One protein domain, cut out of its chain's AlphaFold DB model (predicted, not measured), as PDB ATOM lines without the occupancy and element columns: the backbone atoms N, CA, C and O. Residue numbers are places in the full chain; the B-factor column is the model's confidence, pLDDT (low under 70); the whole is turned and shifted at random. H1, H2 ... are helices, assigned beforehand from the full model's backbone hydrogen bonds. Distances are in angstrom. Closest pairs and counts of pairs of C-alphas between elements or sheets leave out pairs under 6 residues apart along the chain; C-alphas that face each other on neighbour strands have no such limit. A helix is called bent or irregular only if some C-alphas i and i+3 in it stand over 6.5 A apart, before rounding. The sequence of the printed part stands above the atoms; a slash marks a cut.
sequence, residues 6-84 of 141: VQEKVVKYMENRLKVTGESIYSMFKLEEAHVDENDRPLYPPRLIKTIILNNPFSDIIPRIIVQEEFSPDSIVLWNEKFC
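AT A GLANCE: This is residues 6 to 84 of the 141 residues of the protein "Peptidyl-prolyl cis-trans isomerase CWC27 like protein" of Eufriesea mexicana (UniProt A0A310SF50). The chain makes a wide, open loop rather than a packed body: three short helices that touch no other helix are strung along it, H1 and H2 on one side and H3 on the far side, with the middle left empty. Between H2 and H3, residues 33 to 72 have no named element; their stretch from residue 44 to residue 72 swings across in a broad U, with residues 58 to 60 at its turn. The printed part has 79 residues, with H1, H2 and H3 in that order, no named strand and the class all helix, though under half of the residues, 34, are in named elements. The whole is only just extended, close to loose, with a radius of gyration of the C-alphas of 17.6 A and spans of 41 by 41 by 30 A.

HOW THE PARTS SIT: The longest helix by residues, H1, residues 6 to 17, is apart from H2, residues 22 to 32, though a tight link of 4 residues joins them. H1 is also apart from H3, residues 73 to 83. H2 and H3 are apart too. Residues 6 to 19, 21 to 27 and 47 to 84 stand free. In H1 every O i to N i+4 pair is within hydrogen-bond range; H3 has 6 of 7, and H2 has 3 of 7 beside 6 of 8 O i to N i+3 pairs.

IN THESE COORDINATES: H1 begins at C-alpha 6 (55.605, -32.577, 35.777) and measures 16.6 A from first to last C-alpha. H2 measures 16.3 A and is irregular: C-alphas 23 and 26 are 7.3 A apart. H3 measures 16.4 A and ends at C-alpha 83 (32.102, -27.399, 38.554).

THE WHOLE: The two C-alphas farthest apart, those of Glu 38 and Asp 60, are 45.3 A apart. The printed part has no cut; the link from H2 to H3 is long, at 40 residues. Mean pLDDT of the printed part is 78.9, with residues 6 to 7, 9 and 66 to 84 under 70.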
ATOM      1  N   VAL A   6      56.701 -32.742  36.742       63.88
ATOM      2  CA  VAL A   6      55.605 -32.577  35.777       63.88
ATOM      3  C   VAL A   6      55.848 -31.393  34.835       63.88
ATOM      4  O   VAL A   6      55.664 -31.536  33.629       63.88
ATOM      5  N   GLN A   7      56.305 -30.253  35.357       60.00
ATOM      6  CA  GLN A   7      56.646 -29.070  34.564       60.00
ATOM      7  C   GLN A   7      57.800 -29.385  33.607       60.00
ATOM      8  O   GLN A   7      57.716 -29.074  32.423       60.00
ATOM      9  N   GLU A   8      58.822 -30.111  34.073       72.44
ATOM     10  CA  GLU A   8      59.956 -30.518  33.234       72.44
ATOM     11  C   GLU A   8      59.529 -31.450  32.086       72.44
ATOM     12  O   GLU A   8      59.922 -31.251  30.936       72.44
ATOM     13  N   LYS A   9      58.660 -32.438  32.356       69.19
ATOM     14  CA  LYS A   9      58.124 -33.330  31.312       69.19
ATOM     15  C   LYS A   9      57.313 -32.582  30.254       69.19
ATOM     16  O   LYS A   9      57.434 -32.906  29.073       69.19
ATOM     17  N   VAL A  10      56.497 -31.605  30.653       70.69
ATOM     18  CA  VAL A  10      55.686 -30.802  29.723       70.69
ATOM     19  C   VAL A  10      56.574 -29.898  28.868       70.69
ATOM     20  O   VAL A  10      56.432 -29.907  27.646       70.69
ATOM     21  N   VAL A  11      57.528 -29.190  29.479       71.31
ATOM     22  CA  VAL A  11      58.488 -28.328  28.764       71.31
ATOM     23  C   VAL A  11      59.278 -29.149  27.743       71.31
ATOM     24  O   VAL A  11      59.294 -28.821  26.558       71.31
ATOM     25  N   LYS A  12      59.811 -30.303  28.158       72.25
ATOM     26  CA  LYS A  12      60.551 -31.211  27.275       72.25
ATOM     27  C   LYS A  12      59.693 -31.778  26.139       72.25
ATOM     28  O   LYS A  12      60.200 -32.010  25.041       72.25
ATOM     29  N   TYR A  13      58.405 -32.041  26.370       72.12
ATOM     30  CA  TYR A  13      57.492 -32.494  25.318       72.12
ATOM     31  C   TYR A  13      57.248 -31.400  24.272       72.12
ATOM     32  O   TYR A  13      57.296 -31.679  23.071       72.12
ATOM     33  N   MET A  14      57.033 -30.162  24.726       72.25
ATOM     34  CA  MET A  14      56.843 -29.004  23.853       72.25
ATOM     35  C   MET A  14      58.080 -28.758  22.982       72.25
ATOM     36  O   MET A  14      57.944 -28.657  21.766       72.25
ATOM     37  N   GLU A  15      59.281 -28.777  23.565       70.81
ATOM     38  CA  GLU A  15      60.539 -28.570  22.831       70.81
ATOM     39  C   GLU A  15      60.805 -29.639  21.762       70.81
ATOM     40  O   GLU A  15      61.300 -29.336  20.676       70.81
ATOM     41  N   ASN A  16      60.481 -30.904  22.047       71.38
ATOM     42  CA  ASN A  16      60.843 -32.010  21.158       71.38
ATOM     43  C   ASN A  16      59.806 -32.311  20.068       71.38
ATOM     44  O   ASN A  16      60.141 -32.991  19.096       71.38
ATOM     45  N   ARG A  17      58.551 -31.858  20.207       73.50
ATOM     46  CA  ARG A  17      57.475 -32.195  19.255       73.50
ATOM     47  C   ARG A  17      56.784 -31.010  18.600       73.50
ATOM     48  O   ARG A  17      56.271 -31.189  17.496       73.50
ATOM     49  N   LEU A  18      56.762 -29.828  19.215       79.31
ATOM     50  CA  LEU A  18      56.204 -28.642  18.570       79.31
ATOM     51  C   LEU A  18      57.300 -27.911  17.793       79.31
ATOM     52  O   LEU A  18      58.279 -27.437  18.359       79.31
ATOM     53  N   LYS A  19      57.114 -27.782  16.480       87.88
ATOM     54  CA  LYS A  19      57.944 -26.935  15.621       87.88
ATOM     55  C   LYS A  19      57.064 -26.075  14.734       87.88
ATOM     56  O   LYS A  19      56.054 -26.540  14.212       87.88
ATOM     57  N   VAL A  20      57.488 -24.831  14.551       89.19
ATOM     58  CA  VAL A  20      56.918 -23.921  13.558       89.19
ATOM     59  C   VAL A  20      57.575 -24.222  12.210       89.19
ATOM     60  O   VAL A  20      58.797 -24.345  12.122       89.19
ATOM     61  N   THR A  21      56.769 -24.385  11.163       91.38
ATOM     62  CA  THR A  21      57.264 -24.632   9.801       91.38
ATOM     63  C   THR A  21      57.968 -23.391   9.257       91.38
ATOM     64  O   THR A  21      57.498 -22.283   9.482       91.38
ATOM     65  N   GLY A  22      59.052 -23.571   8.490       90.81
ATOM     66  CA  GLY A  22      59.860 -22.479   7.919       90.81
ATOM     67  C   GLY A  22      59.051 -21.347   7.277       90.81
ATOM     68  O   GLY A  22      59.325 -20.176   7.518       90.81
ATOM     69  N   GLU A  23      58.005 -21.704   6.534       92.94
ATOM     70  CA  GLU A  23      57.103 -20.770   5.850       92.94
ATOM     71  C   GLU A  23      56.338 -19.829   6.802       92.94
ATOM     72  O   GLU A  23      55.972 -18.726   6.406       92.94
ATOM     73  N   SER A  24      56.110 -20.231   8.058       92.00
ATOM     74  CA  SER A  24      55.373 -19.454   9.065       92.00
ATOM     75  C   SER A  24      56.249 -18.873  10.180       92.00
ATOM     76  O   SER A  24      55.734 -18.163  11.044       92.00
ATOM     77  N   ILE A  25      57.569 -19.097  10.145       93.38
ATOM     78  CA  ILE A  25      58.515 -18.573  11.147       93.38
ATOM     79  C   ILE A  25      58.492 -17.041  11.199       93.38
ATOM     80  O   ILE A  25      58.488 -16.466  12.284       93.38
ATOM     81  N   TYR A  26      58.415 -16.370  10.046       93.31
ATOM     82  CA  TYR A  26      58.346 -14.904   9.999       93.31
ATOM     83  C   TYR A  26      57.133 -14.359  10.769       93.31
ATOM     84  O   TYR A  26      57.251 -13.405  11.533       93.31
ATOM     85  N   SER A  27      55.973 -15.007  10.623       91.12
ATOM     86  CA  SER A  27      54.758 -14.626  11.347       91.12
ATOM     87  C   SER A  27      54.900 -14.802  12.858       91.12
ATOM     88  O   SER A  27      54.304 -14.029  13.598       91.12
ATOM     89  N   MET A  28      55.687 -15.785  13.313       91.38
ATOM     90  CA  MET A  28      56.000 -15.968  14.734       91.38
ATOM     91  C   MET A  28      56.917 -14.853  15.252       91.38
ATOM     92  O   MET A  28      56.592 -14.234  16.257       91.38
ATOM     93  N   PHE A  29      58.009 -14.540  14.547       92.38
ATOM     94  CA  PHE A  29      58.914 -13.448  14.942       92.38
ATOM     95  C   PHE A  29      58.217 -12.088  14.980       92.38
ATOM     96  O   PHE A  29      58.486 -11.269  15.849       92.38
ATOM     97  N   LYS A  30      57.233 -11.869  14.107       91.12
ATOM     98  CA  LYS A  30      56.420 -10.653  14.139       91.12
ATOM     99  C   LYS A  30      55.643 -10.467  15.454       91.12
ATOM    100  O   LYS A  30      55.275  -9.342  15.778       91.12
ATOM    101  N   LEU A  31      55.370 -11.542  16.199       90.06
ATOM    102  CA  LEU A  31      54.748 -11.457  17.526       90.06
ATOM    103  C   LEU A  31      55.746 -11.021  18.608       90.06
ATOM    104  O   LEU A  31      55.329 -10.410  19.586       90.06
ATOM    105  N   GLU A  32      57.036 -11.315  18.427       88.56
ATOM    106  CA  GLU A  32      58.117 -10.917  19.339       88.56
ATOM    107  C   GLU A  32      58.379  -9.405  19.282       88.56
ATOM    108  O   GLU A  32      58.672  -8.782  20.294       88.56
ATOM    109  N   GLU A  33      58.185  -8.789  18.116       89.94
ATOM    110  CA  GLU A  33      58.367  -7.345  17.899       89.94
ATOM    111  C   GLU A  33      57.201  -6.476  18.428       89.94
ATOM    112  O   GLU A  33      57.142  -5.272  18.160       89.94
ATOM    113  N   ALA A  34      56.235  -7.052  19.151       89.62
ATOM    114  CA  ALA A  34      55.080  -6.315  19.657       89.62
ATOM    115  C   ALA A  34      55.466  -5.346  20.790       89.62
ATOM    116  O   ALA A  34      56.176  -5.705  21.724       89.62
ATOM    117  N   HIS A  35      54.946  -4.115  20.751       92.38
ATOM    118  CA  HIS A  35      55.161  -3.150  21.831       92.38
ATOM    119  C   HIS A  35      54.494  -3.617  23.128       92.38
ATOM    120  O   HIS A  35      53.292  -3.891  23.127       92.38
ATOM    121  N   VAL A  36      55.261  -3.660  24.218       94.56
ATOM    122  CA  VAL A  36      54.813  -4.082  25.552       94.56
ATOM    123  C   VAL A  36      54.714  -2.909  26.531       94.56
ATOM    124  O   VAL A  36      55.330  -1.863  26.321       94.56
ATOM    125  N   ASP A  37      53.901  -3.078  27.573       92.69
ATOM    126  CA  ASP A  37      53.811  -2.187  28.729       92.69
ATOM    127  C   ASP A  37      54.859  -2.529  29.811       92.69
ATOM    128  O   ASP A  37      55.718  -3.389  29.624       92.69
ATOM    129  N   GLU A  38      54.792  -1.860  30.966       95.25
ATOM    130  CA  GLU A  38      55.695  -2.093  32.108       95.25
ATOM    131  C   GLU A  38      55.542  -3.485  32.757       95.25
ATOM    132  O   GLU A  38      56.379  -3.876  33.566       95.25
ATOM    133  N   ASN A  39      54.488  -4.236  32.419       93.94
ATOM    134  CA  ASN A  39      54.200  -5.573  32.940       93.94
ATOM    135  C   ASN A  39      54.440  -6.670  31.885       93.94
ATOM    136  O   ASN A  39      53.835  -7.743  31.980       93.94
ATOM    137  N   ASP A  40      55.255  -6.390  30.859       90.50
ATOM    138  CA  ASP A  40      55.531  -7.273  29.717       90.50
ATOM    139  C   ASP A  40      54.271  -7.700  28.936       90.50
ATOM    140  O   ASP A  40      54.257  -8.717  28.235       90.50
ATOM    141  N   ARG A  41      53.172  -6.939  29.029       92.31
ATOM    142  CA  ARG A  41      51.945  -7.219  28.277       92.31
ATOM    143  C   ARG A  41      51.935  -6.440  26.969       92.31
ATOM    144  O   ARG A  41      52.148  -5.229  26.986       92.31
ATOM    145  N   PRO A  42      51.611  -7.076  25.831       94.19
ATOM    146  CA  PRO A  42      51.479  -6.357  24.573       94.19
ATOM    147  C   PRO A  42      50.404  -5.267  24.660       94.19
ATOM    148  O   PRO A  42      49.261  -5.550  25.024       94.19
ATOM    149  N   LEU A  43      50.741  -4.043  24.245       93.31
ATOM    150  CA  LEU A  43      49.805  -2.919  24.126       93.31
ATOM    151  C   LEU A  43      48.651  -3.247  23.170       93.31
ATOM    152  O   LEU A  43      47.514  -2.828  23.380       93.31
ATOM    153  N   TYR A  44      48.948  -4.031  22.132       92.06
ATOM    154  CA  TYR A  44      47.979  -4.527  21.161       92.06
ATOM    155  C   TYR A  44      48.036  -6.058  21.116       92.06
ATOM    156  O   TYR A  44      48.799  -6.622  20.329       92.06
ATOM    157  N   PRO A  45      47.245  -6.750  21.956       91.38
ATOM    158  CA  PRO A  45      47.288  -8.203  22.040       91.38
ATOM    159  C   PRO A  45      46.855  -8.873  20.724       91.38
ATOM    160  O   PRO A  45      45.728  -8.644  20.262       91.38
ATOM    161  N   PRO A  46      47.701  -9.729  20.123       91.81
ATOM    162  CA  PRO A  46      47.327 -10.512  18.952       91.81
ATOM    163  C   PRO A  46      46.240 -11.536  19.309       91.81
ATOM    164  O   PRO A  46      46.188 -12.057  20.423       91.81
ATOM    165  N   ARG A  47      45.357 -11.840  18.351       91.38
ATOM    166  CA  ARG A  47      44.237 -12.781  18.533       91.38
ATOM    167  C   ARG A  47      44.297 -13.918  17.518       91.38
ATOM    168  O   ARG A  47      44.622 -13.700  16.353       91.38
ATOM    169  N   LEU A  48      43.913 -15.119  17.949       91.94
ATOM    170  CA  LEU A  48      43.705 -16.261  17.062       91.94
ATOM    171  C   LEU A  48      42.338 -16.134  16.385       91.94
ATOM    172  O   LEU A  48      41.308 -16.150  17.051       91.94
ATOM    173  N   ILE A  49      42.330 -16.002  15.059       91.75
ATOM    174  CA  ILE A  49      41.092 -15.836  14.283       91.75
ATOM    175  C   ILE A  49      40.444 -17.195  13.990       91.75
ATOM    176  O   ILE A  49      39.225 -17.337  14.042       91.75
ATOM    177  N   LYS A  50      41.256 -18.202  13.654       90.75
ATOM    178  CA  LYS A  50      40.796 -19.539  13.272       90.75
ATOM    179  C   LYS A  50      41.892 -20.570  13.523       90.75
ATOM    180  O   LYS A  50      43.068 -20.277  13.323       90.75
ATOM    181  N   THR A  51      41.482 -21.789  13.854       89.50
ATOM    182  CA  THR A  51      42.373 -22.947  13.994       89.50
ATOM    183  C   THR A  51      41.943 -24.036  13.018       89.50
ATOM    184  O   THR A  51      40.751 -24.306  12.869       89.50
ATOM    185  N   ILE A  52      42.905 -24.646  12.324       90.75
ATOM    186  CA  ILE A  52      42.672 -25.728  11.361       90.75
ATOM    187  C   ILE A  52      43.658 -26.853  11.674       90.75
ATOM    188  O   ILE A  52      44.854 -26.608  11.806       90.75
ATOM    189  N   ILE A  53      43.157 -28.084  11.772       90.81
ATOM    190  CA  ILE A  53      43.984 -29.284  11.908       90.81
ATOM    191  C   ILE A  53      44.224 -29.832  10.500       90.81
ATOM    192  O   ILE A  53      43.285 -30.281   9.851       90.81
ATOM    193  N   LEU A  54      45.466 -29.761  10.015       90.94
ATOM    194  CA  LEU A  54      45.812 -30.188   8.650       90.94
ATOM    195  C   LEU A  54      45.894 -31.712   8.511       90.94
ATOM    196  O   LEU A  54      45.430 -32.269   7.523       90.94
ATOM    197  N   ASN A  55      46.481 -32.381   9.504       91.00
ATOM    198  CA  ASN A  55      46.585 -33.834   9.565       91.00
ATOM    199  C   ASN A  55      46.226 -34.286  10.982       91.00
ATOM    200  O   ASN A  55      46.919 -33.915  11.929       91.00
ATOM    201  N   ASN A  56      45.138 -35.043  11.129       89.50
ATOM    202  CA  ASN A  56      44.684 -35.538  12.426       89.50
ATOM    203  C   ASN A  56      45.114 -37.008  12.621       89.50
ATOM    204  O   ASN A  56      44.489 -37.886  12.028       89.50
ATOM    205  N   PRO A  57      46.133 -37.302  13.455       91.94
ATOM    206  CA  PRO A  57      46.557 -38.677  13.732       91.94
ATOM    207  C   PRO A  57      45.608 -39.442  14.672       91.94
ATOM    208  O   PRO A  57      45.772 -40.647  14.830       91.94
ATOM    209  N   PHE A  58      44.632 -38.767  15.287       90.38
ATOM    210  CA  PHE A  58      43.687 -39.351  16.238       90.38
ATOM    211  C   PHE A  58      42.251 -39.138  15.754       90.38
ATOM    212  O   PHE A  58      41.583 -38.159  16.096       90.38
ATOM    213  N   SER A  59      41.777 -40.043  14.900       89.31
ATOM    214  CA  SER A  59      40.421 -39.987  14.335       89.31
ATOM    215  C   SER A  59      39.321 -40.370  15.328       89.31
ATOM    216  O   SER A  59      38.152 -40.095  15.088       89.31
ATOM    217  N   ASP A  60      39.690 -41.035  16.417       92.94
ATOM    218  CA  ASP A  60      38.821 -41.483  17.502       92.94
ATOM    219  C   ASP A  60      38.521 -40.380  18.530       92.94
ATOM    220  O   ASP A  60      37.549 -40.484  19.279       92.94
ATOM    221  N   ILE A  61      39.313 -39.301  18.555       90.94
ATOM    222  CA  ILE A  61      39.056 -38.152  19.426       90.94
ATOM    223  C   ILE A  61      37.863 -37.365  18.886       90.94
ATOM    224  O   ILE A  61      37.945 -36.690  17.859       90.94
ATOM    225  N   ILE A  62      36.759 -37.405  19.629       88.75
ATOM    226  CA  ILE A  62      35.554 -36.628  19.338       88.75
ATOM    227  C   ILE A  62      35.622 -35.310  20.124       88.75
ATOM    228  O   ILE A  62      35.623 -35.344  21.360       88.75
ATOM    229  N   PRO A  63      35.674 -34.140  19.453       88.50
ATOM    230  CA  PRO A  63      35.664 -32.855  20.137       88.50
ATOM    231  C   PRO A  63      34.403 -32.700  20.984       88.50
ATOM    232  O   PRO A  63      33.290 -32.972  20.529       88.50
ATOM    233  N   ARG A  64      34.561 -32.214  22.216       89.38
ATOM    234  CA  ARG A  64      33.411 -31.851  23.041       89.38
ATOM    235  C   ARG A  64      32.756 -30.617  22.424       89.38
ATOM    236  O   ARG A  64      33.376 -29.557  22.364       89.38
ATOM    237  N   ILE A  65      31.515 -30.759  21.966       78.62
ATOM    238  CA  ILE A  65      30.717 -29.641  21.460       78.62
ATOM    239  C   ILE A  65      30.300 -28.808  22.670       78.62
ATOM    240  O   ILE A  65      29.290 -29.072  23.316       78.62
ATOM    241  N   ILE A  66      31.125 -27.830  23.019       68.38
ATOM    242  CA  ILE A  66      30.696 -26.719  23.855       68.38
ATOM    243  C   ILE A  66      30.002 -25.796  22.863       68.38
ATOM    244  O   ILE A  66      30.657 -25.298  21.945       68.38
ATOM    245  N   VAL A  67      28.677 -25.661  22.960       54.69
ATOM    246  CA  VAL A  67      27.960 -24.620  22.213       54.69
ATOM    247  C   VAL A  67      28.739 -23.333  22.456       54.69
ATOM    248  O   VAL A  67      28.921 -22.942  23.609       54.69
ATOM    249  N   GLN A  68      29.289 -22.745  21.393       53.91
ATOM    250  CA  GLN A  68      29.891 -21.421  21.463       53.91
ATOM    251  C   GLN A  68      28.742 -20.435  21.670       53.91
ATOM    252  O   GLN A  68      28.285 -19.788  20.735       53.91
ATOM    253  N   GLU A  69      28.222 -20.375  22.893       53.62
ATOM    254  CA  GLU A  69      27.648 -19.137  23.385       53.62
ATOM    255  C   GLU A  69      28.797 -18.137  23.396       53.62
ATOM    256  O   GLU A  69      29.906 -18.448  23.841       53.62
ATOM    257  N   GLU A  70      28.557 -16.976  22.799       52.81
ATOM    258  CA  GLU A  70      29.503 -15.874  22.767       52.81
ATOM    259  C   GLU A  70      30.132 -15.718  24.161       52.81
ATOM    260  O   GLU A  70      29.424 -15.594  25.160       52.81
ATOM    261  N   PHE A  71      31.463 -15.826  24.245       45.91
ATOM    262  CA  PHE A  71      32.198 -15.773  25.509       45.91
ATOM    263  C   PHE A  71      32.040 -14.382  26.145       45.91
ATOM    264  O   PHE A  71      32.867 -13.494  25.951       45.91
ATOM    265  N   SER A  72      30.966 -14.187  26.908       54.47
ATOM    266  CA  SER A  72      30.845 -13.100  27.875       54.47
ATOM    267  C   SER A  72      31.635 -13.464  29.140       54.47
ATOM    268  O   SER A  72      31.617 -14.630  29.536       54.47
ATOM    269  N   PRO A  73      32.307 -12.517  29.814       57.09
ATOM    270  CA  PRO A  73      33.052 -12.797  31.049       57.09
ATOM    271  C   PRO A  73      32.183 -13.444  32.145       57.09
ATOM    272  O   PRO A  73      32.682 -14.254  32.926       57.09
ATOM    273  N   ASP A  74      30.879 -13.171  32.138       53.03
ATOM    274  CA  ASP A  74      29.912 -13.689  33.108       53.03
ATOM    275  C   ASP A  74      29.683 -15.209  32.982       53.03
ATOM    276  O   ASP A  74      29.396 -15.887  33.972       53.03
ATOM    277  N   SER A  75      29.867 -15.789  31.786       56.00
ATOM    278  CA  SER A  75      29.622 -17.222  31.553       56.00
ATOM    279  C   SER A  75      30.740 -18.119  32.098       56.00
ATOM    280  O   SER A  75      30.474 -19.248  32.512       56.00
ATOM    281  N   ILE A  76      31.977 -17.612  32.182       57.19
ATOM    282  CA  ILE A  76      33.123 -18.324  32.774       57.19
ATOM    283  C   ILE A  76      32.951 -18.467  34.291       57.19
ATOM    284  O   ILE A  76      33.258 -19.523  34.849       57.19
ATOM    285  N   VAL A  77      32.447 -17.428  34.964       58.91
ATOM    286  CA  VAL A  77      32.199 -17.444  36.416       58.91
ATOM    287  C   VAL A  77      31.154 -18.507  36.759       58.91
ATOM    288  O   VAL A  77      31.411 -19.371  37.594       58.91
ATOM    289  N   LEU A  78      30.045 -18.542  36.014       55.31
ATOM    290  CA  LEU A  78      28.972 -19.520  36.206       55.31
ATOM    291  C   LEU A  78      29.420 -20.972  35.942       55.31
ATOM    292  O   LEU A  78      28.920 -21.913  36.561       55.31
ATOM    293  N   TRP A  79      30.358 -21.179  35.011       44.72
ATOM    294  CA  TRP A  79      30.913 -22.506  34.722       44.72
ATOM    295  C   TRP A  79      31.824 -23.002  35.850       44.72
ATOM    296  O   TRP A  79      31.722 -24.157  36.257       44.72
ATOM    297  N   ASN A  80      32.665 -22.120  36.397       57.66
ATOM    298  CA  ASN A  80      33.498 -22.438  37.556       57.66
ATOM    299  C   ASN A  80      32.649 -22.715  38.806       57.66
ATOM    300  O   ASN A  80      32.958 -23.651  39.534       57.66
ATOM    301  N   GLU A  81      31.550 -21.983  39.011       58.00
ATOM    302  CA  GLU A  81      30.607 -22.227  40.114       58.00
ATOM    303  C   GLU A  81      29.881 -23.576  40.005       58.00
ATOM    304  O   GLU A  81      29.655 -24.251  41.007       58.00
ATOM    305  N   LYS A  82      29.529 -24.015  38.791       56.78
ATOM    306  CA  LYS A  82      28.864 -25.316  38.589       56.78
ATOM    307  C   LYS A  82      29.804 -26.512  38.736       56.78
ATOM    308  O   LYS A  82      29.337 -27.599  39.066       56.78
ATOM    309  N   PHE A  83      31.098 -26.332  38.472       49.78
ATOM    310  CA  PHE A  83      32.102 -27.399  38.554       49.78
ATOM    311  C   PHE A  83      32.924 -27.386  39.853       49.78
ATOM    312  O   PHE A  83      33.717 -28.300  40.068       49.78
ATOM    313  N   CYS A  84      32.729 -26.414  40.753       48.78
ATOM    314  CA  CYS A  84      33.424 -26.353  42.041       48.78
ATOM    315  C   CYS A  84      32.718 -27.160  43.144       48.78
ATOM    316  O   CYS A  84      32.426 -26.643  44.221       48.78
TER     317      CYS A  84